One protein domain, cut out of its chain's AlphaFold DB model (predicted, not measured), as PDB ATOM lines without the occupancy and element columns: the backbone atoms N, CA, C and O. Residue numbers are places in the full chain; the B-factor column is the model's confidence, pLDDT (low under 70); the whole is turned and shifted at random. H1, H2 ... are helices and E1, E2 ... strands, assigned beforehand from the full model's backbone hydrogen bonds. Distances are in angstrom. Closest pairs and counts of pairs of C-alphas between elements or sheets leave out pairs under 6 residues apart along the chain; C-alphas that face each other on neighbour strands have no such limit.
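AT A GLANCE: This is residues 21 to 30 and 87 to 222 of the 222 residues of an uncharacterized protein of Clohesyomyces aquaticus (UniProt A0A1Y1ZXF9). Little of this model is regular: one small sheet, E1 to E5, has helices H1 and H3 side by side over one face, and long loops spread beyond the other. The printed 146 residues, under half in named elements, follow the order E1 H1 E2 E3 H2 E4 H3 E5; the class is mixed, and the mixed sheet runs E1 E2 E3 E4 E5. The whole is compact, with a radius of gyration of the C-alphas of 15.3 A and spans of 42, 35 and 29 A.

IN THESE COORDINATES: E1 is residues 26 to 30, from C-alpha 26 at (-17.275, 18.694, -46.621); E2 is residues 113 to 117, E3 residues 138 to 142, E4 residues 172 to 176, and E5 residues 199 to 201, ending with C-alpha 201 at (-35.777, 10.102, -48.449). H1, 91 to 107, measures 23.9 A and H3, 184 to 194, 15.1 A; H2 is 164 to 167.

HOW THE PARTS SIT: E2 and E3 form an antiparallel hairpin (N 116 to O 139, 2.8 A); E3 and E4 are antiparallel (N 140 to O 174, 3.0 A). E1 and E2 are parallel (N 27 to O 113, 3.3 A). E4, H3, E5 make a strand-helix-strand unit, two parallel neighbour strands with a helix between, its crossover right-handed (N 173 to O 199, 2.9 A). H1 and H3 lie on the same face, making two layers, helices over a sheet, and touch, the closest C-alphas being Asn 106 and Phe 193, 6.1 A. H2 is only just not on the sheet, with 4 pairs of C-alphas within 10 A. Every O i to N i+4 pair is within hydrogen-bond range in H3, 11 of 13 in H1; H2 is too short for one.

THE WHOLE: Residues 31 to 86 are not printed; C-alphas 30 and 87 are 21.1 A apart. The links E2 to E3 and E3 to H2 are long. Confidence is under 70 in 62 residues, among them 119 to 135, 148 to 163 and 204 to 222.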
ATOM      1  N   PRO A  21     -14.308  25.447 -47.170       56.44
ATOM      2  CA  PRO A  21     -14.471  23.995 -47.183       56.44
ATOM      3  C   PRO A  21     -13.299  23.311 -46.469       56.44
ATOM      4  O   PRO A  21     -12.168  23.786 -46.553       56.44
ATOM      5  N   THR A  22     -13.565  22.199 -45.788       65.38
ATOM      6  CA  THR A  22     -12.515  21.324 -45.245       65.38
ATOM      7  C   THR A  22     -11.838  20.530 -46.370       65.38
ATOM      8  O   THR A  22     -12.417  20.362 -47.447       65.38
ATOM      9  N   ASP A  23     -10.619  20.029 -46.139       66.44
ATOM     10  CA  ASP A  23      -9.807  19.317 -47.151       66.44
ATOM     11  C   ASP A  23     -10.489  18.055 -47.722       66.44
ATOM     12  O   ASP A  23     -10.179  17.607 -48.825       66.44
ATOM     13  N   ASP A  24     -11.472  17.505 -47.006       70.38
ATOM     14  CA  ASP A  24     -12.303  16.372 -47.429       70.38
ATOM     15  C   ASP A  24     -13.472  16.764 -48.364       70.38
ATOM     16  O   ASP A  24     -14.232  15.904 -48.824       70.38
ATOM     17  N   GLY A  25     -13.629  18.056 -48.671       66.31
ATOM     18  CA  GLY A  25     -14.719  18.588 -49.493       66.31
ATOM     19  C   GLY A  25     -16.077  18.621 -48.783       66.31
ATOM     20  O   GLY A  25     -17.113  18.722 -49.452       66.31
ATOM     21  N   SER A  26     -16.087  18.507 -47.452       62.72
ATOM     22  CA  SER A  26     -17.275  18.694 -46.621       62.72
ATOM     23  C   SER A  26     -17.567  20.184 -46.417       62.72
ATOM     24  O   SER A  26     -16.669  21.019 -46.281       62.72
ATOM     25  N   PHE A  27     -18.855  20.529 -46.407       63.38
ATOM     26  CA  PHE A  27     -19.317  21.880 -46.111       63.38
ATOM     27  C   PHE A  27     -20.492  21.837 -45.130       63.38
ATOM     28  O   PHE A  27     -21.502  21.171 -45.373       63.38
ATOM     29  N   SER A  28     -20.364  22.600 -44.044       58.69
ATOM     30  CA  SER A  28     -21.400  22.767 -43.024       58.69
ATOM     31  C   SER A  28     -21.698  24.249 -42.843       58.69
ATOM     32  O   SER A  28     -20.837  25.015 -42.403       58.69
ATOM     33  N   ALA A  29     -22.930  24.652 -43.147       62.47
ATOM     34  CA  ALA A  29     -23.437  25.977 -42.820       62.47
ATOM     35  C   ALA A  29     -24.239  25.904 -41.518       62.47
ATOM     36  O   ALA A  29     -25.166  25.106 -41.393       62.47
ATOM     37  N   MET A  30     -23.890  26.755 -40.553       58.84
ATOM     38  CA  MET A  30     -24.634  26.899 -39.306       58.84
ATOM     39  C   MET A  30     -25.364  28.237 -39.323       58.84
ATOM     40  O   MET A  30     -24.729  29.288 -39.411       58.84
ATOM     41  N   SER A  87     -45.532  26.351 -34.977       66.38
ATOM     42  CA  SER A  87     -45.542  27.092 -36.229       66.38
ATOM     43  C   SER A  87     -44.838  26.193 -37.239       66.38
ATOM     44  O   SER A  87     -43.679  25.823 -37.036       66.38
ATOM     45  N   LEU A  88     -45.566  25.779 -38.274       74.56
ATOM     46  CA  LEU A  88     -44.936  25.215 -39.458       74.56
ATOM     47  C   LEU A  88     -43.866  26.203 -39.951       74.56
ATOM     48  O   LEU A  88     -44.001  27.404 -39.691       74.56
ATOM     49  N   PRO A  89     -42.809  25.730 -40.628       82.69
ATOM     50  CA  PRO A  89     -41.848  26.630 -41.243       82.69
ATOM     51  C   PRO A  89     -42.574  27.662 -42.105       82.69
ATOM     52  O   PRO A  89     -43.418  27.305 -42.931       82.69
ATOM     53  N   ASP A  90     -42.265  28.936 -41.885       86.19
ATOM     54  CA  ASP A  90     -42.805  30.019 -42.693       86.19
ATOM     55  C   ASP A  90     -42.274  29.905 -44.128       86.19
ATOM     56  O   ASP A  90     -41.059  29.805 -44.333       86.19
ATOM     57  N   LYS A  91     -43.176  29.884 -45.117       90.50
ATOM     58  CA  LYS A  91     -42.813  29.649 -46.524       90.50
ATOM     59  C   LYS A  91     -41.901  30.742 -47.052       90.50
ATOM     60  O   LYS A  91     -40.902  30.426 -47.698       90.50
ATOM     61  N   ASP A  92     -42.214  31.991 -46.737       90.06
ATOM     62  CA  ASP A  92     -41.495  33.152 -47.257       90.06
ATOM     63  C   ASP A  92     -40.064  33.223 -46.714       90.06
ATOM     64  O   ASP A  92     -39.152  33.666 -47.411       90.06
ATOM     65  N   THR A  93     -39.839  32.694 -45.511       87.31
ATOM     66  CA  THR A  93     -38.508  32.595 -44.904       87.31
ATOM     67  C   THR A  93     -37.743  31.343 -45.346       87.31
ATOM     68  O   THR A  93     -36.567  31.424 -45.708       87.31
ATOM     69  N   PHE A  94     -38.369  30.161 -45.309       89.88
ATOM     70  CA  PHE A  94     -37.663  28.892 -45.535       89.88
ATOM     71  C   PHE A  94     -37.468  28.556 -47.005       89.88
ATOM     72  O   PHE A  94     -36.434  27.997 -47.367       89.88
ATOM     73  N   MET A  95     -38.440  28.851 -47.866       93.94
ATOM     74  CA  MET A  95     -38.351  28.453 -49.269       93.94
ATOM     75  C   MET A  95     -37.112  29.049 -49.962       93.94
ATOM     76  O   MET A  95     -36.373  28.269 -50.570       93.94
ATOM     77  N   PRO A  96     -36.791  30.357 -49.825       95.31
ATOM     78  CA  PRO A  96     -35.572  30.916 -50.411       95.31
ATOM     79  C   PRO A  96     -34.296  30.244 -49.893       95.31
ATOM     80  O   PRO A  96     -33.391  29.964 -50.676       95.31
ATOM     81  N   LEU A  97     -34.239  29.920 -48.595       93.88
ATOM     82  CA  LEU A  97     -33.098  29.230 -47.987       93.88
ATOM     83  C   LEU A  97     -32.878  27.840 -48.604       93.88
ATOM     84  O   LEU A  97     -31.750  27.478 -48.945       93.88
ATOM     85  N   LEU A  98     -33.950  27.058 -48.760       95.31
ATOM     86  CA  LEU A  98     -33.874  25.690 -49.280       95.31
ATOM     87  C   LEU A  98     -33.542  25.650 -50.772       95.31
ATOM     88  O   LEU A  98     -32.788  24.774 -51.197       95.31
ATOM     89  N   LEU A  99     -34.074  26.594 -51.551       96.38
ATOM     90  CA  LEU A  99     -33.764  26.727 -52.974       96.38
ATOM     91  C   LEU A  99     -32.328  27.219 -53.187       96.38
ATOM     92  O   LEU A  99     -31.588  26.613 -53.959       96.38
ATOM     93  N   GLY A 100     -31.905  28.249 -52.450       95.50
ATOM     94  CA  GLY A 100     -30.538  28.767 -52.516       95.50
ATOM     95  C   GLY A 100     -29.496  27.721 -52.112       95.50
ATOM     96  O   GLY A 100     -28.454  27.611 -52.748       95.50
ATOM     97  N   SER A 101     -29.796  26.883 -51.115       94.62
ATOM     98  CA  SER A 101     -28.919  25.764 -50.729       94.62
ATOM     99  C   SER A 101     -28.722  24.764 -51.871       94.62
ATOM    100  O   SER A 101     -27.603  24.318 -52.127       94.62
ATOM    101  N   ALA A 102     -29.797  24.435 -52.586       94.06
ATOM    102  CA  ALA A 102     -29.736  23.512 -53.712       94.06
ATOM    103  C   ALA A 102     -28.943  24.109 -54.890       94.06
ATOM    104  O   ALA A 102     -28.109  23.437 -55.497       94.06
ATOM    105  N   GLU A 103     -29.125  25.407 -55.145       94.62
ATOM    106  CA  GLU A 103     -28.349  26.155 -56.131       94.62
ATOM    107  C   GLU A 103     -26.849  26.204 -55.785       94.62
ATOM    108  O   GLU A 103     -26.005  26.030 -56.665       94.62
ATOM    109  N   VAL A 104     -26.496  26.388 -54.509       92.31
ATOM    110  CA  VAL A 104     -25.099  26.365 -54.043       92.31
ATOM    111  C   VAL A 104     -24.446  25.011 -54.321       92.31
ATOM    112  O   VAL A 104     -23.335  24.975 -54.845       92.31
ATOM    113  N   ILE A 105     -25.134  23.901 -54.035       91.50
ATOM    114  CA  ILE A 105     -24.623  22.552 -54.332       91.50
ATOM    115  C   ILE A 105     -24.397  22.380 -55.834       91.50
ATOM    116  O   ILE A 105     -23.348  21.881 -56.240       91.50
ATOM    117  N   ASN A 106     -25.337  22.846 -56.657       90.69
ATOM    118  CA  ASN A 106     -25.218  22.778 -58.111       90.69
ATOM    119  C   ASN A 106     -23.997  23.555 -58.637       90.69
ATOM    120  O   ASN A 106     -23.299  23.105 -59.542       90.69
ATOM    121  N   ARG A 107     -23.696  24.715 -58.040       93.44
ATOM    122  CA  ARG A 107     -22.541  25.549 -58.413       93.44
ATOM    123  C   ARG A 107     -21.207  25.020 -57.890       93.44
ATOM    124  O   ARG A 107     -20.157  25.439 -58.371       93.44
ATOM    125  N   LEU A 108     -21.229  24.121 -56.908       93.19
ATOM    126  CA  LEU A 108     -20.040  23.583 -56.257       93.19
ATOM    127  C   LEU A 108     -19.921  22.080 -56.540       93.19
ATOM    128  O   LEU A 108     -20.094  21.257 -55.639       93.19
ATOM    129  N   PRO A 109     -19.525  21.686 -57.767       89.81
ATOM    130  CA  PRO A 109     -19.487  20.290 -58.197       89.81
ATOM    131  C   PRO A 109     -18.411  19.463 -57.487       89.81
ATOM    132  O   PRO A 109     -18.226  18.302 -57.828       89.81
ATOM    133  N   LYS A 110     -17.660  20.028 -56.538       90.94
ATOM    134  CA  LYS A 110     -16.727  19.288 -55.678       90.94
ATOM    135  C   LYS A 110     -17.320  18.958 -54.308       90.94
ATOM    136  O   LYS A 110     -16.727  18.149 -53.602       90.94
ATOM    137  N   ILE A 111     -18.473  19.528 -53.945       90.69
ATOM    138  CA  ILE A 111     -19.156  19.182 -52.697       90.69
ATOM    139  C   ILE A 111     -19.555  17.710 -52.749       90.69
ATOM    140  O   ILE A 111     -20.245  17.243 -53.660       90.69
ATOM    141  N   ARG A 112     -19.086  16.980 -51.741       89.94
ATOM    142  CA  ARG A 112     -19.374  15.557 -51.539       89.94
ATOM    143  C   ARG A 112     -20.489  15.348 -50.524       89.94
ATOM    144  O   ARG A 112     -21.287  14.425 -50.667       89.94
ATOM    145  N   LYS A 113     -20.549  16.236 -49.532       89.62
ATOM    146  CA  LYS A 113     -21.523  16.237 -48.447       89.62
ATOM    147  C   LYS A 113     -21.912  17.669 -48.115       89.62
ATOM    148  O   LYS A 113     -21.047  18.527 -47.952       89.62
ATOM    149  N   PHE A 114     -23.210  17.901 -47.999       91.00
ATOM    150  CA  PHE A 114     -23.771  19.160 -47.532       91.00
ATOM    151  C   PHE A 114     -24.792  18.859 -46.446       91.00
ATOM    152  O   PHE A 114     -25.680  18.031 -46.648       91.00
ATOM    153  N   VAL A 115     -24.667  19.526 -45.303       87.75
ATOM    154  CA  VAL A 115     -25.622  19.403 -44.202       87.75
ATOM    155  C   VAL A 115     -26.104  20.792 -43.817       87.75
ATOM    156  O   VAL A 115     -25.310  21.659 -43.450       87.75
ATOM    157  N   LEU A 116     -27.417  20.986 -43.883       88.62
ATOM    158  CA  LEU A 116     -28.112  22.144 -43.348       88.62
ATOM    159  C   LEU A 116     -28.924  21.683 -42.141       88.62
ATOM    160  O   LEU A 116     -29.893  20.944 -42.287       88.62
ATOM    161  N   ASN A 117     -28.521  22.118 -40.953       84.56
ATOM    162  CA  ASN A 117     -29.174  21.770 -39.696       84.56
ATOM    163  C   ASN A 117     -29.495  23.051 -38.915       84.56
ATOM    164  O   ASN A 117     -28.683  23.979 -38.880       84.56
ATOM    165  N   LEU A 118     -30.688  23.112 -38.321       76.44
ATOM    166  CA  LEU A 118     -31.101  24.216 -37.446       76.44
ATOM    167  C   LEU A 118     -30.872  23.922 -35.960       76.44
ATOM    168  O   LEU A 118     -30.889  24.846 -35.145       76.44
ATOM    169  N   GLU A 119     -30.621  22.668 -35.595       67.00
ATOM    170  CA  GLU A 119     -30.189  22.301 -34.254       67.00
ATOM    171  C   GLU A 119     -28.678  22.516 -34.107       67.00
ATOM    172  O   GLU A 119     -27.867  22.102 -34.936       67.00
ATOM    173  N   SER A 120     -28.287  23.185 -33.020       50.91
ATOM    174  CA  SER A 120     -26.883  23.289 -32.632       50.91
ATOM    175  C   SER A 120     -26.451  21.965 -31.997       50.91
ATOM    176  O   SER A 120     -26.926  21.657 -30.899       50.91
ATOM    177  N   PRO A 121     -25.501  21.215 -32.588       47.38
ATOM    178  CA  PRO A 121     -24.965  20.000 -31.974       47.38
ATOM    179  C   PRO A 121     -24.191  20.275 -30.674       47.38
ATOM    180  O   PRO A 121     -23.809  19.332 -29.996       47.38
ATOM    181  N   TYR A 122     -23.980  21.545 -30.302       45.53
ATOM    182  CA  TYR A 122     -23.321  21.973 -29.064       45.53
ATOM    183  C   TYR A 122     -24.281  22.518 -28.004       45.53
ATOM    184  O   TYR A 122     -23.836  23.011 -26.972       45.53
ATOM    185  N   ALA A 123     -25.598  22.427 -28.196       46.81
ATOM    186  CA  ALA A 123     -26.559  22.845 -27.173       46.81
ATOM    187  C   ALA A 123     -26.720  21.812 -26.033       46.81
ATOM    188  O   ALA A 123     -27.785  21.718 -25.426       46.81
ATOM    189  N   TRP A 124     -25.638  21.094 -25.700       44.22
ATOM    190  CA  TRP A 124     -25.518  20.100 -24.622       44.22
ATOM    191  C   TRP A 124     -25.762  20.669 -23.210       44.22
ATOM    192  O   TRP A 124     -25.665  19.939 -22.232       44.22
ATOM    193  N   GLY A 125     -26.100  21.954 -23.083       41.75
ATOM    194  CA  GLY A 125     -26.432  22.581 -21.803       41.75
ATOM    195  C   GLY A 125     -27.632  23.525 -21.832       41.75
ATOM    196  O   GLY A 125     -27.823  24.258 -20.868       41.75
ATOM    197  N   GLY A 126     -28.428  23.567 -22.908       41.31
ATOM    198  CA  GLY A 126     -29.518  24.550 -22.959       41.31
ATOM    199  C   GLY A 126     -30.377  24.593 -24.215       41.31
ATOM    200  O   GLY A 126     -31.107  25.569 -24.393       41.31
ATOM    201  N   ALA A 127     -30.330  23.582 -25.095       46.06
ATOM    202  CA  ALA A 127     -31.429  23.424 -26.043       46.06
ATOM    203  C   ALA A 127     -32.705  23.303 -25.211       46.06
ATOM    204  O   ALA A 127     -32.788  22.442 -24.338       46.06
ATOM    205  N   MET A 128     -33.658  24.206 -25.428       44.78
ATOM    206  CA  MET A 128     -34.952  24.122 -24.772       44.78
ATOM    207  C   MET A 128     -35.681  22.895 -25.324       44.78
ATOM    208  O   MET A 128     -36.449  22.990 -26.283       44.78
ATOM    209  N   ASP A 129     -35.366  21.736 -24.751       50.19
ATOM    210  CA  ASP A 129     -36.022  20.465 -25.000       50.19
ATOM    211  C   ASP A 129     -37.399  20.538 -24.352       50.19
ATOM    212  O   ASP A 129     -37.633  20.166 -23.201       50.19
ATOM    213  N   TYR A 130     -38.318  21.167 -25.074       54.78
ATOM    214  CA  TYR A 130     -39.711  21.132 -24.704       54.78
ATOM    215  C   TYR A 130     -40.262  19.795 -25.200       54.78
ATOM    216  O   TYR A 130     -40.409  19.633 -26.412       54.78
ATOM    217  N   PRO A 131     -40.699  18.875 -24.317       55.75
ATOM    218  CA  PRO A 131     -41.143  17.528 -24.708       55.75
ATOM    219  C   PRO A 131     -42.348  17.525 -25.669       55.75
ATOM    220  O   PRO A 131     -42.755  16.495 -26.207       55.75
ATOM    221  N   PHE A 132     -42.960  18.687 -25.894       58.06
ATOM    222  CA  PHE A 132     -44.087  18.894 -26.791       58.06
ATOM    223  C   PHE A 132     -43.738  19.611 -28.111       58.06
ATOM    224  O   PHE A 132     -44.561  19.564 -29.040       58.06
ATOM    225  N   VAL A 133     -42.548  20.219 -28.231       56.16
ATOM    226  CA  VAL A 133     -42.060  20.920 -29.433       56.16
ATOM    227  C   VAL A 133     -40.838  20.187 -29.984       56.16
ATOM    228  O   VAL A 133     -39.754  20.266 -29.430       56.16
ATOM    229  N   SER A 134     -41.006  19.509 -31.115       60.38
ATOM    230  CA  SER A 134     -39.879  18.982 -31.888       60.38
ATOM    231  C   SER A 134     -39.460  20.056 -32.892       60.38
ATOM    232  O   SER A 134     -40.287  20.467 -33.706       60.38
ATOM    233  N   ARG A 135     -38.220  20.553 -32.796       67.06
ATOM    234  CA  ARG A 135     -37.631  21.537 -33.727       67.06
ATOM    235  C   ARG A 135     -36.560  20.888 -34.600       67.06
ATOM    236  O   ARG A 135     -35.492  21.445 -34.815       67.06
ATOM    237  N   ILE A 136     -36.884  19.704 -35.099       73.44
ATOM    238  CA  ILE A 136     -35.968  18.917 -35.906       73.44
ATOM    239  C   ILE A 136     -36.081  19.393 -37.352       73.44
ATOM    240  O   ILE A 136     -37.106  19.193 -38.009       73.44
ATOM    241  N   PHE A 137     -35.021  20.034 -37.829       84.62
ATOM    242  CA  PHE A 137     -34.801  20.284 -39.244       84.62
ATOM    243  C   PHE A 137     -33.348  19.944 -39.567       84.62
ATOM    244  O   PHE A 137     -32.431  20.658 -39.162       84.62
ATOM    245  N   GLU A 138     -33.155  18.872 -40.326       85.25
ATOM    246  CA  GLU A 138     -31.877  18.536 -40.940       85.25
ATOM    247  C   GLU A 138     -32.104  18.120 -42.393       85.25
ATOM    248  O   GLU A 138     -32.879  17.214 -42.697       85.25
ATOM    249  N   LEU A 139     -31.397  18.788 -43.293       90.75
ATOM    250  CA  LEU A 139     -31.304  18.463 -44.702       90.75
ATOM    251  C   LEU A 139     -29.875  18.021 -44.990       90.75
ATOM    252  O   LEU A 139     -28.934  18.783 -44.789       90.75
ATOM    253  N   CYS A 140     -29.712  16.793 -45.466       90.75
ATOM    254  CA  CYS A 140     -28.404  16.231 -45.770       90.75
ATOM    255  C   CYS A 140     -28.366  15.750 -47.219       90.75
ATOM    256  O   CYS A 140     -29.168  14.911 -47.622       90.75
ATOM    257  N   TYR A 141     -27.424  16.280 -47.990       92.88
ATOM    258  CA  TYR A 141     -27.090  15.819 -49.328       92.88
ATOM    259  C   TYR A 141     -25.777  15.045 -49.297       92.88
ATOM    260  O   TYR A 141     -24.787  15.508 -48.725       92.88
ATOM    261  N   LEU A 142     -25.774  13.891 -49.954       92.25
ATOM    262  CA  LEU A 142     -24.595  13.068 -50.184       92.25
ATOM    263  C   LEU A 142     -24.472  12.781 -51.670       92.25
ATOM    264  O   LEU A 142     -25.431  12.363 -52.321       92.25
ATOM    265  N   ARG A 143     -23.263  12.939 -52.190       93.31
ATOM    266  CA  ARG A 143     -22.943  12.500 -53.541       93.31
ATOM    267  C   ARG A 143     -22.900  10.968 -53.628       93.31
ATOM    268  O   ARG A 143     -22.628  10.283 -52.638       93.31
ATOM    269  N   ALA A 144     -23.126  10.434 -54.822       93.50
ATOM    270  CA  ALA A 144     -22.810   9.050 -55.161       93.50
ATOM    271  C   ALA A 144     -21.391   8.666 -54.689       93.50
ATOM    272  O   ALA A 144     -20.447   9.452 -54.806       93.50
ATOM    273  N   GLY A 145     -21.270   7.471 -54.119       90.12
ATOM    274  CA  GLY A 145     -20.051   6.911 -53.534       90.12
ATOM    275  C   GLY A 145     -19.742   7.368 -52.104       90.12
ATOM    276  O   GLY A 145     -18.882   6.778 -51.464       90.12
ATOM    277  N   MET A 146     -20.424   8.387 -51.565       86.44
ATOM    278  CA  MET A 146     -20.107   8.904 -50.225       86.44
ATOM    279  C   MET A 146     -20.867   8.154 -49.127       86.44
ATOM    280  O   MET A 146     -22.098   8.161 -49.137       86.44
ATOM    281  N   PRO A 147     -20.219   7.550 -48.125       78.69
ATOM    282  CA  PRO A 147     -20.958   7.026 -46.988       78.69
ATOM    283  C   PRO A 147     -21.528   8.178 -46.155       78.69
ATOM    284  O   PRO A 147     -20.997   9.290 -46.107       78.69
ATOM    285  N   ARG A 148     -22.648   7.916 -45.485       68.94
ATOM    286  CA  ARG A 148     -23.305   8.908 -44.627       68.94
ATOM    287  C   ARG A 148     -22.487   9.239 -43.380       68.94
ATOM    288  O   ARG A 148     -22.405  10.410 -42.980       68.94
ATOM    289  N   SER A 149     -21.893   8.202 -42.801       62.94
ATOM    290  CA  SER A 149     -21.107   8.230 -41.573       62.94
ATOM    291  C   SER A 149     -19.696   7.728 -41.872       62.94
ATOM    292  O   SER A 149     -19.558   6.830 -42.701       62.94
ATOM    293  N   PRO A 150     -18.660   8.255 -41.203       59.94
ATOM    294  CA  PRO A 150     -17.335   7.660 -41.279       59.94
ATOM    295  C   PRO A 150     -17.390   6.190 -40.824       59.94
ATOM    296  O   PRO A 150     -18.051   5.911 -39.812       59.94
ATOM    297  N   PRO A 151     -16.713   5.262 -41.522       54.72
ATOM    298  CA  PRO A 151     -16.565   3.885 -41.062       54.72
ATOM    299  C   PRO A 151     -16.006   3.835 -39.634       54.72
ATOM    300  O   PRO A 151     -15.190   4.670 -39.237       54.72
ATOM    301  N   GLY A 152     -16.475   2.876 -38.833       55.72
ATOM    302  CA  GLY A 152     -15.940   2.606 -37.492       55.72
ATOM    303  C   GLY A 152     -16.423   3.517 -36.354       55.72
ATOM    304  O   GLY A 152     -16.153   3.221 -35.190       55.72
ATOM    305  N   GLN A 153     -17.193   4.583 -36.612       56.44
ATOM    306  CA  GLN A 153     -17.784   5.392 -35.533       56.44
ATOM    307  C   GLN A 153     -19.161   4.855 -35.112       56.44
ATOM    308  O   GLN A 153     -20.206   5.445 -35.409       56.44
ATOM    309  N   SER A 154     -19.170   3.741 -34.369       51.59
ATOM    310  CA  SER A 154     -20.404   3.115 -33.850       51.59
ATOM    311  C   SER A 154     -21.206   4.023 -32.898       51.59
ATOM    312  O   SER A 154     -22.413   3.828 -32.734       51.59
ATOM    313  N   GLN A 155     -20.554   5.048 -32.332       51.75
ATOM    314  CA  GLN A 155     -21.146   6.079 -31.474       51.75
ATOM    315  C   GLN A 155     -21.458   7.393 -32.199       51.75
ATOM    316  O   GLN A 155     -21.822   8.373 -31.550       51.75
ATOM    317  N   SER A 156     -21.297   7.462 -33.522       52.50
ATOM    318  CA  SER A 156     -21.533   8.729 -34.202       52.50
ATOM    319  C   SER A 156     -22.988   9.171 -34.049       52.50
ATOM    320  O   SER A 156     -23.929   8.389 -34.194       52.50
ATOM    321  N   CYS A 157     -23.175  10.463 -33.788       49.88
ATOM    322  CA  CYS A 157     -24.466  11.146 -33.812       49.88
ATOM    323  C   CYS A 157     -25.090  11.183 -35.219       49.88
ATOM    324  O   CYS A 157     -26.105  11.847 -35.428       49.88
ATOM    325  N   TYR A 158     -24.499  10.474 -36.188       52.62
ATOM    326  CA  TYR A 158     -25.030  10.386 -37.524       52.62
ATOM    327  C   TYR A 158     -26.240   9.445 -37.544       52.62
ATOM    328  O   TYR A 158     -26.182   8.305 -37.072       52.62
ATOM    329  N   PRO A 159     -27.354   9.891 -38.124       51.06
ATOM    330  CA  PRO A 159     -28.560   9.086 -38.214       51.06
ATOM    331  C   PRO A 159     -28.303   7.895 -39.123       51.06
ATOM    332  O   PRO A 159     -27.724   8.052 -40.195       51.06
ATOM    333  N   LYS A 160     -28.757   6.707 -38.736       57.72
ATOM    334  CA  LYS A 160     -28.682   5.522 -39.594       57.72
ATOM    335  C   LYS A 160     -29.940   5.468 -40.451       57.72
ATOM    336  O   LYS A 160     -31.028   5.273 -39.917       57.72
ATOM    337  N   VAL A 161     -29.814   5.639 -41.765       59.78
ATOM    338  CA  VAL A 161     -30.911   5.297 -42.679       59.78
ATOM    339  C   VAL A 161     -30.760   3.836 -43.053       59.78
ATOM    340  O   VAL A 161     -29.757   3.435 -43.637       59.78
ATOM    341  N   LEU A 162     -31.757   3.039 -42.669       58.69
ATOM    342  CA  LEU A 162     -31.824   1.632 -43.041       58.69
ATOM    343  C   LEU A 162     -31.753   1.512 -44.569       58.69
ATOM    344  O   LEU A 162     -32.464   2.233 -45.272       58.69
ATOM    345  N   TRP A 163     -30.901   0.606 -45.051       66.25
ATOM    346  CA  TRP A 163     -30.684   0.329 -46.476       66.25
ATOM    347  C   TRP A 163     -30.084   1.481 -47.298       66.25
ATOM    348  O   TRP A 163     -30.230   1.502 -48.518       66.25
ATOM    349  N   ASP A 164     -29.370   2.422 -46.669       77.38
ATOM    350  CA  ASP A 164     -28.581   3.435 -47.396       77.38
ATOM    351  C   ASP A 164     -27.547   2.790 -48.347       77.38
ATOM    352  O   ASP A 164     -27.285   3.321 -49.425       77.38
ATOM    353  N   SER A 165     -27.040   1.596 -48.002       78.62
ATOM    354  CA  SER A 165     -26.140   0.783 -48.840       78.62
ATOM    355  C   SER A 165     -26.665   0.584 -50.262       78.62
ATOM    356  O   SER A 165     -25.909   0.724 -51.221       78.62
ATOM    357  N   ALA A 166     -27.964   0.307 -50.415       85.00
ATOM    358  CA  ALA A 166     -28.582   0.037 -51.712       85.00
ATOM    359  C   ALA A 166     -28.558   1.255 -52.651       85.00
ATOM    360  O   ALA A 166     -28.671   1.104 -53.865       85.00
ATOM    361  N   TYR A 167     -28.396   2.457 -52.095       87.50
ATOM    362  CA  TYR A 167     -28.417   3.718 -52.830       87.50
ATOM    363  C   TYR A 167     -27.067   4.436 -52.798       87.50
ATOM    364  O   TYR A 167     -26.990   5.593 -53.205       87.50
ATOM    365  N   VAL A 168     -25.989   3.787 -52.335       89.50
ATOM    366  CA  VAL A 168     -24.689   4.458 -52.181       89.50
ATOM    367  C   VAL A 168     -24.153   4.999 -53.504       89.50
ATOM    368  O   VAL A 168     -23.555   6.069 -53.532       89.50
ATOM    369  N   GLN A 169     -24.440   4.314 -54.612       93.00
ATOM    370  CA  GLN A 169     -24.033   4.718 -55.961       93.00
ATOM    371  C   GLN A 169     -24.907   5.832 -56.560       93.00
ATOM    372  O   GLN A 169     -24.653   6.287 -57.670       93.00
ATOM    373  N   GLN A 170     -25.924   6.294 -55.832       94.56
ATOM    374  CA  GLN A 170     -26.795   7.394 -56.226       94.56
ATOM    375  C   GLN A 170     -26.533   8.615 -55.339       94.56
ATOM    376  O   GLN A 170     -26.153   8.511 -54.165       94.56
ATOM    377  N   ASN A 171     -26.774   9.803 -55.895       94.50
ATOM    378  CA  ASN A 171     -26.904  11.002 -55.078       94.50
ATOM    379  C   ASN A 171     -28.099  10.826 -54.137       94.50
ATOM    380  O   ASN A 171     -29.133  10.279 -54.520       94.50
ATOM    381  N   ARG A 172     -27.968  11.273 -52.893       92.94
ATOM    382  CA  ARG A 172     -28.974  11.070 -51.851       92.94
ATOM    383  C   ARG A 172     -29.303  12.382 -51.168       92.94
ATOM    384  O   ARG A 172     -28.404  13.153 -50.840       92.94
ATOM    385  N   VAL A 173     -30.590  12.613 -50.927       92.88
ATOM    386  CA  VAL A 173     -31.105  13.762 -50.180       92.88
ATOM    387  C   VAL A 173     -31.979  13.251 -49.044       92.88
ATOM    388  O   VAL A 173     -32.976  12.564 -49.264       92.88
ATOM    389  N   TYR A 174     -31.616  13.604 -47.821       89.44
ATOM    390  CA  TYR A 174     -32.300  13.210 -46.600       89.44
ATOM    391  C   TYR A 174     -32.981  14.415 -45.972       89.44
ATOM    392  O   TYR A 174     -32.307  15.382 -45.624       89.44
ATOM    393  N   TRP A 175     -34.295  14.325 -45.784       88.81
ATOM    394  CA  TRP A 175     -35.107  15.363 -45.154       88.81
ATOM    395  C   TRP A 175     -35.582  14.911 -43.782       88.81
ATOM    396  O   TRP A 175     -36.574  14.200 -43.675       88.81
ATOM    397  N   ASN A 176     -34.912  15.329 -42.719       83.50
ATOM    398  CA  ASN A 176     -35.372  15.093 -41.359       83.50
ATOM    399  C   ASN A 176     -36.133  16.300 -40.838       83.50
ATOM    400  O   ASN A 176     -35.555  17.271 -40.358       83.50
ATOM    401  N   VAL A 177     -37.445  16.230 -40.994       80.12
ATOM    402  CA  VAL A 177     -38.359  17.360 -40.825       80.12
ATOM    403  C   VAL A 177     -39.576  16.989 -39.974       80.12
ATOM    404  O   VAL A 177     -40.637  17.606 -40.048       80.12
ATOM    405  N   ASP A 178     -39.432  15.958 -39.141       76.88
ATOM    406  CA  ASP A 178     -40.489  15.432 -38.285       76.88
ATOM    407  C   ASP A 178     -41.767  15.030 -39.062       76.88
ATOM    408  O   ASP A 178     -41.764  14.043 -39.793       76.88
ATOM    409  N   ARG A 179     -42.878  15.760 -38.882       75.19
ATOM    410  CA  ARG A 179     -44.164  15.538 -39.575       75.19
ATOM    411  C   ARG A 179     -44.409  16.538 -40.705       75.19
ATOM    412  O   ARG A 179     -45.494  16.551 -41.277       75.19
ATOM    413  N   TRP A 180     -43.455  17.425 -40.960       83.50
ATOM    414  CA  TRP A 180     -43.549  18.411 -42.024       83.50
ATOM    415  C   TRP A 180     -42.989  17.829 -43.325       83.50
ATOM    416  O   TRP A 180     -42.219  16.873 -43.323       83.50
ATOM    417  N   SER A 181     -43.398  18.387 -44.457       85.44
ATOM    418  CA  SER A 181     -42.824  18.077 -45.761       85.44
ATOM    419  C   SER A 181     -42.563  19.385 -46.501       85.44
ATOM    420  O   SER A 181     -43.407  20.284 -46.445       85.44
ATOM    421  N   PRO A 182     -41.410  19.521 -47.173       89.88
ATOM    422  CA  PRO A 182     -41.113  20.695 -47.977       89.88
ATOM    423  C   PRO A 182     -42.118  20.839 -49.124       89.88
ATOM    424  O   PRO A 182     -42.634  19.848 -49.640       89.88
ATOM    425  N   TRP A 183     -42.369  22.085 -49.530       94.25
ATOM    426  CA  TRP A 183     -43.256  22.408 -50.651       94.25
ATOM    427  C   TRP A 183     -42.795  21.749 -51.958       94.25
ATOM    428  O   TRP A 183     -41.599  21.503 -52.144       94.25
ATOM    429  N   ASP A 184     -43.730  21.510 -52.878       94.19
ATOM    430  CA  ASP A 184     -43.464  20.816 -54.147       94.19
ATOM    431  C   ASP A 184     -42.362  21.488 -54.969       94.19
ATOM    432  O   ASP A 184     -41.494  20.797 -55.499       94.19
ATOM    433  N   ASP A 185     -42.322  22.821 -54.984       94.81
ATOM    434  CA  ASP A 185     -41.282  23.597 -55.668       94.81
ATOM    435  C   ASP A 185     -39.880  23.260 -55.138       94.81
ATOM    436  O   ASP A 185     -38.937  23.053 -55.903       94.81
ATOM    437  N   VAL A 186     -39.748  23.133 -53.813       95.19
ATOM    438  CA  VAL A 186     -38.490  22.758 -53.156       95.19
ATOM    439  C   VAL A 186     -38.137  21.315 -53.497       95.19
ATOM    440  O   VAL A 186     -36.997  21.033 -53.862       95.19
ATOM    441  N   GLN A 187     -39.097  20.392 -53.428       93.25
ATOM    442  CA  GLN A 187     -38.845  18.994 -53.782       93.25
ATOM    443  C   GLN A 187     -38.431  18.842 -55.248       93.25
ATOM    444  O   GLN A 187     -37.499  18.096 -55.548       93.25
ATOM    445  N   CYS A 188     -39.100  19.551 -56.157       93.88
ATOM    446  CA  CYS A 188     -38.799  19.547 -57.583       93.88
ATOM    447  C   CYS A 188     -37.393  20.089 -57.849       93.88
ATOM    448  O   CYS A 188     -36.621  19.446 -58.559       93.88
ATOM    449  N   ALA A 189     -37.031  21.211 -57.221       94.00
ATOM    450  CA  ALA A 189     -35.692  21.777 -57.317       94.00
ATOM    451  C   ALA A 189     -34.627  20.777 -56.841       94.00
ATOM    452  O   ALA A 189     -33.684  20.479 -57.567       94.00
ATOM    453  N   TRP A 190     -34.804  20.180 -55.662       95.81
ATOM    454  CA  TRP A 190     -33.847  19.209 -55.129       95.81
ATOM    455  C   TRP A 190     -33.741  17.929 -55.966       95.81
ATOM    456  O   TRP A 190     -32.633  17.419 -56.118       95.81
ATOM    457  N   ARG A 191     -34.838  17.431 -56.557       94.44
ATOM    458  CA  ARG A 191     -34.778  16.329 -57.540       94.44
ATOM    459  C   ARG A 191     -33.972  16.731 -58.767       94.44
ATOM    460  O   ARG A 191     -33.102  15.985 -59.197       94.44
ATOM    461  N   HIS A 192     -34.237  17.918 -59.306       94.25
ATOM    462  CA  HIS A 192     -33.527  18.424 -60.475       94.25
ATOM    463  C   HIS A 192     -32.017  18.546 -60.217       94.25
ATOM    464  O   HIS A 192     -31.223  18.072 -61.023       94.25
ATOM    465  N   PHE A 193     -31.619  19.111 -59.073       93.50
ATOM    466  CA  PHE A 193     -30.209  19.327 -58.738       93.50
ATOM    467  C   PHE A 193     -29.467  18.058 -58.323       93.50
ATOM    468  O   PHE A 193     -28.307  17.878 -58.688       93.50
ATOM    469  N   ALA A 194     -30.106  17.172 -57.558       93.62
ATOM    470  CA  ALA A 194     -29.478  15.915 -57.170       93.62
ATOM    471  C   ALA A 194     -29.378  14.935 -58.354       93.62
ATOM    472  O   ALA A 194     -28.527  14.048 -58.334       93.62
ATOM    473  N   GLY A 195     -30.199  15.114 -59.390       93.50
ATOM    474  CA  GLY A 195     -30.222  14.295 -60.597       93.50
ATOM    475  C   GLY A 195     -31.429  13.349 -60.644       93.50
ATOM    476  O   GLY A 195     -32.039  13.060 -59.614       93.50
ATOM    477  N   PRO A 196     -31.783  12.847 -61.841       93.06
ATOM    478  CA  PRO A 196     -32.977  12.021 -62.045       93.06
ATOM    479  C   PRO A 196     -32.939  10.706 -61.256       93.06
ATOM    480  O   PRO A 196     -33.977  10.240 -60.796       93.06
ATOM    481  N   ASP A 197     -31.740  10.163 -61.039       94.19
ATOM    482  CA  ASP A 197     -31.519   8.922 -60.292       94.19
ATOM    483  C   ASP A 197     -31.298   9.164 -58.793       94.19
ATOM    484  O   ASP A 197     -30.928   8.250 -58.058       94.19
ATOM    485  N   ALA A 198     -31.463  10.402 -58.320       92.88
ATOM    486  CA  ALA A 198     -31.218  10.719 -56.927       92.88
ATOM    487  C   ALA A 198     -32.286  10.126 -56.012       92.88
ATOM    488  O   ALA A 198     -33.497  10.274 -56.213       92.88
ATOM    489  N   LYS A 199     -31.829   9.545 -54.907       92.62
ATOM    490  CA  LYS A 199     -32.710   9.045 -53.866       92.62
ATOM    491  C   LYS A 199     -33.055  10.161 -52.886       92.62
ATOM    492  O   LYS A 199     -32.231  10.570 -52.073       92.62
ATOM    493  N   ILE A 200     -34.306  10.610 -52.914       90.62
ATOM    494  CA  ILE A 200     -34.847  11.506 -51.886       90.62
ATOM    495  C   ILE A 200     -35.587  10.681 -50.839       90.62
ATOM    496  O   ILE A 200     -36.475   9.893 -51.168       90.62
ATOM    497  N   VAL A 201     -35.219  10.854 -49.572       87.38
ATOM    498  CA  VAL A 201     -35.777  10.102 -48.449       87.38
ATOM    499  C   VAL A 201     -36.373  11.059 -47.429       87.38
ATOM    500  O   VAL A 201     -35.680  11.925 -46.890       87.38
ATOM    501  N   PHE A 202     -37.651  10.828 -47.130       85.06
ATOM    502  CA  PHE A 202     -38.367  11.366 -45.979       85.06
ATOM    503  C   PHE A 202     -38.465  10.238 -44.949       85.06
ATOM    504  O   PHE A 202     -39.315   9.355 -45.063       85.06
ATOM    505  N   PRO A 203     -37.525  10.166 -44.007       70.62
ATOM    506  CA  PRO A 203     -37.487   9.105 -43.030       70.62
ATOM    507  C   PRO A 203     -38.653   9.263 -42.049       70.62
ATOM    508  O   PRO A 203     -38.873  10.333 -41.486       70.62
ATOM    509  N   GLU A 204     -39.394   8.181 -41.828       61.03
ATOM    510  CA  GLU A 204     -40.499   8.156 -40.869       61.03
ATOM    511  C   GLU A 204     -40.007   8.417 -39.435       61.03
ATOM    512  O   GLU A 204     -38.916   7.977 -39.039       61.03
ATOM    513  N   ARG A 205     -40.853   9.071 -38.622       51.19
ATOM    514  CA  ARG A 205     -40.666   9.192 -37.164       51.19
ATOM    515  C   ARG A 205     -40.304   7.821 -36.583       51.19
ATOM    516  O   ARG A 205     -41.090   6.884 -36.656       51.19
ATOM    517  N   GLY A 206     -39.127   7.716 -35.970       46.44
ATOM    518  CA  GLY A 206     -38.647   6.481 -35.342       46.44
ATOM    519  C   GLY A 206     -37.654   5.661 -36.170       46.44
ATOM    520  O   GLY A 206     -37.068   4.736 -35.611       46.44
ATOM    521  N   ARG A 207     -37.395   6.022 -37.436       51.00
ATOM    522  CA  ARG A 207     -36.221   5.529 -38.189       51.00
ATOM    523  C   ARG A 207     -34.976   6.397 -37.973       51.00
ATOM    524  O   ARG A 207     -33.870   5.956 -38.252       51.00
ATOM    525  N   TRP A 208     -35.148   7.587 -37.391       49.31
ATOM    526  CA  TRP A 208     -34.088   8.336 -36.712       49.31
ATOM    527  C   TRP A 208     -34.072   7.917 -35.252       49.31
ATOM    528  O   TRP A 208     -34.824   8.443 -34.434       49.31
ATOM    529  N   LYS A 209     -33.259   6.921 -34.921       45.53
ATOM    530  CA  LYS A 209     -32.920   6.624 -33.530       45.53
ATOM    531  C   LYS A 209     -31.409   6.724 -33.405       45.53
ATOM    532  O   LYS A 209     -30.685   5.958 -34.040       45.53
ATOM    533  N   GLY A 210     -30.958   7.716 -32.635       46.34
ATOM    534  CA  GLY A 210     -29.572   7.816 -32.188       46.34
ATOM    535  C   GLY A 210     -29.157   6.554 -31.428       46.34
ATOM    536  O   GLY A 210     -30.019   5.818 -30.948       46.34
ATOM    537  N   ALA A 211     -27.846   6.295 -31.417       39.41
ATOM    538  CA  ALA A 211     -27.129   5.167 -30.811       39.41
ATOM    539  C   ALA A 211     -27.997   4.128 -30.057       39.41
ATOM    540  O   ALA A 211     -28.464   4.371 -28.948       39.41
ATOM    541  N   GLY A 212     -28.178   2.940 -30.656       43.28
ATOM    542  CA  GLY A 212     -28.839   1.802 -29.996       43.28
ATOM    543  C   GLY A 212     -29.444   0.739 -30.919       43.28
ATOM    544  O   GLY A 212     -29.692  -0.376 -30.473       43.28
ATOM    545  N   TYR A 213     -29.651   1.029 -32.209       40.50
ATOM    546  CA  TYR A 213     -30.162   0.048 -33.179       40.50
ATOM    547  C   TYR A 213     -29.068  -0.449 -34.144       40.50
ATOM    548  O   TYR A 213     -28.327   0.340 -34.751       40.50
ATOM    549  N   LYS A 214     -28.986  -1.780 -34.283       41.22
ATOM    550  CA  LYS A 214     -28.202  -2.515 -35.290       41.22
ATOM    551  C   LYS A 214     -28.979  -2.549 -36.614       41.22
ATOM    552  O   LYS A 214     -29.592  -3.552 -36.951       41.22
ATOM    553  N   GLY A 215     -29.029  -1.426 -37.323       48.84
ATOM    554  CA  GLY A 215     -29.289  -1.457 -38.766       48.84
ATOM    555  C   GLY A 215     -27.993  -1.783 -39.505       48.84
ATOM    556  O   GLY A 215     -26.928  -1.441 -38.992       48.84
ATOM    557  N   GLU A 216     -28.076  -2.428 -40.669       42.47
ATOM    558  CA  GLU A 216     -26.929  -2.657 -41.557       42.47
ATOM    559  C   GLU A 216     -26.301  -1.307 -41.928       42.47
ATOM    560  O   GLU A 216     -26.906  -0.485 -42.620       42.47
ATOM    561  N   ILE A 217     -25.118  -1.037 -41.377       46.19
ATOM    562  CA  ILE A 217     -24.328   0.153 -41.683       46.19
ATOM    563  C   ILE A 217     -23.496  -0.196 -42.910       46.19
ATOM    564  O   ILE A 217     -22.755  -1.176 -42.892       46.19
ATOM    565  N   TYR A 218     -23.609   0.600 -43.969       41.53
ATOM    566  CA  TYR A 218     -22.621   0.557 -45.037       41.53
ATOM    567  C   TYR A 218     -21.375   1.297 -44.559       41.53
ATOM    568  O   TYR A 218     -21.400   2.523 -44.450       41.53
ATOM    569  N   GLU A 219     -20.325   0.557 -44.218       46.62
ATOM    570  CA  GLU A 219     -19.065   1.148 -43.758       46.62
ATOM    571  C   GLU A 219     -18.198   1.629 -44.931       46.62
ATOM    572  O   GLU A 219     -17.497   2.622 -44.776       46.62
ATOM    573  N   GLY A 220     -18.377   1.055 -46.128       32.31
ATOM    574  CA  GLY A 220     -17.644   1.420 -47.340       32.31
ATOM    575  C   GLY A 220     -16.154   1.076 -47.255       32.31
ATOM    576  O   GLY A 220     -15.491   1.384 -46.271       32.31
ATOM    577  N   ASP A 221     -15.615   0.466 -48.307       37.22
ATOM    578  CA  ASP A 221     -14.166   0.346 -48.479       37.22
ATOM    579  C   ASP A 221     -13.675   1.615 -49.194       37.22
ATOM    580  O   ASP A 221     -14.173   1.945 -50.276       37.22
ATOM    581  N   PHE A 222     -12.769   2.358 -48.554       37.91
ATOM    582  CA  PHE A 222     -12.127   3.563 -49.093       37.91
ATOM    583  C   PHE A 222     -10.736   3.258 -49.636       37.91
ATOM    584  O   PHE A 222      -9.977   2.559 -48.927       37.91
TER     585      PHE A 222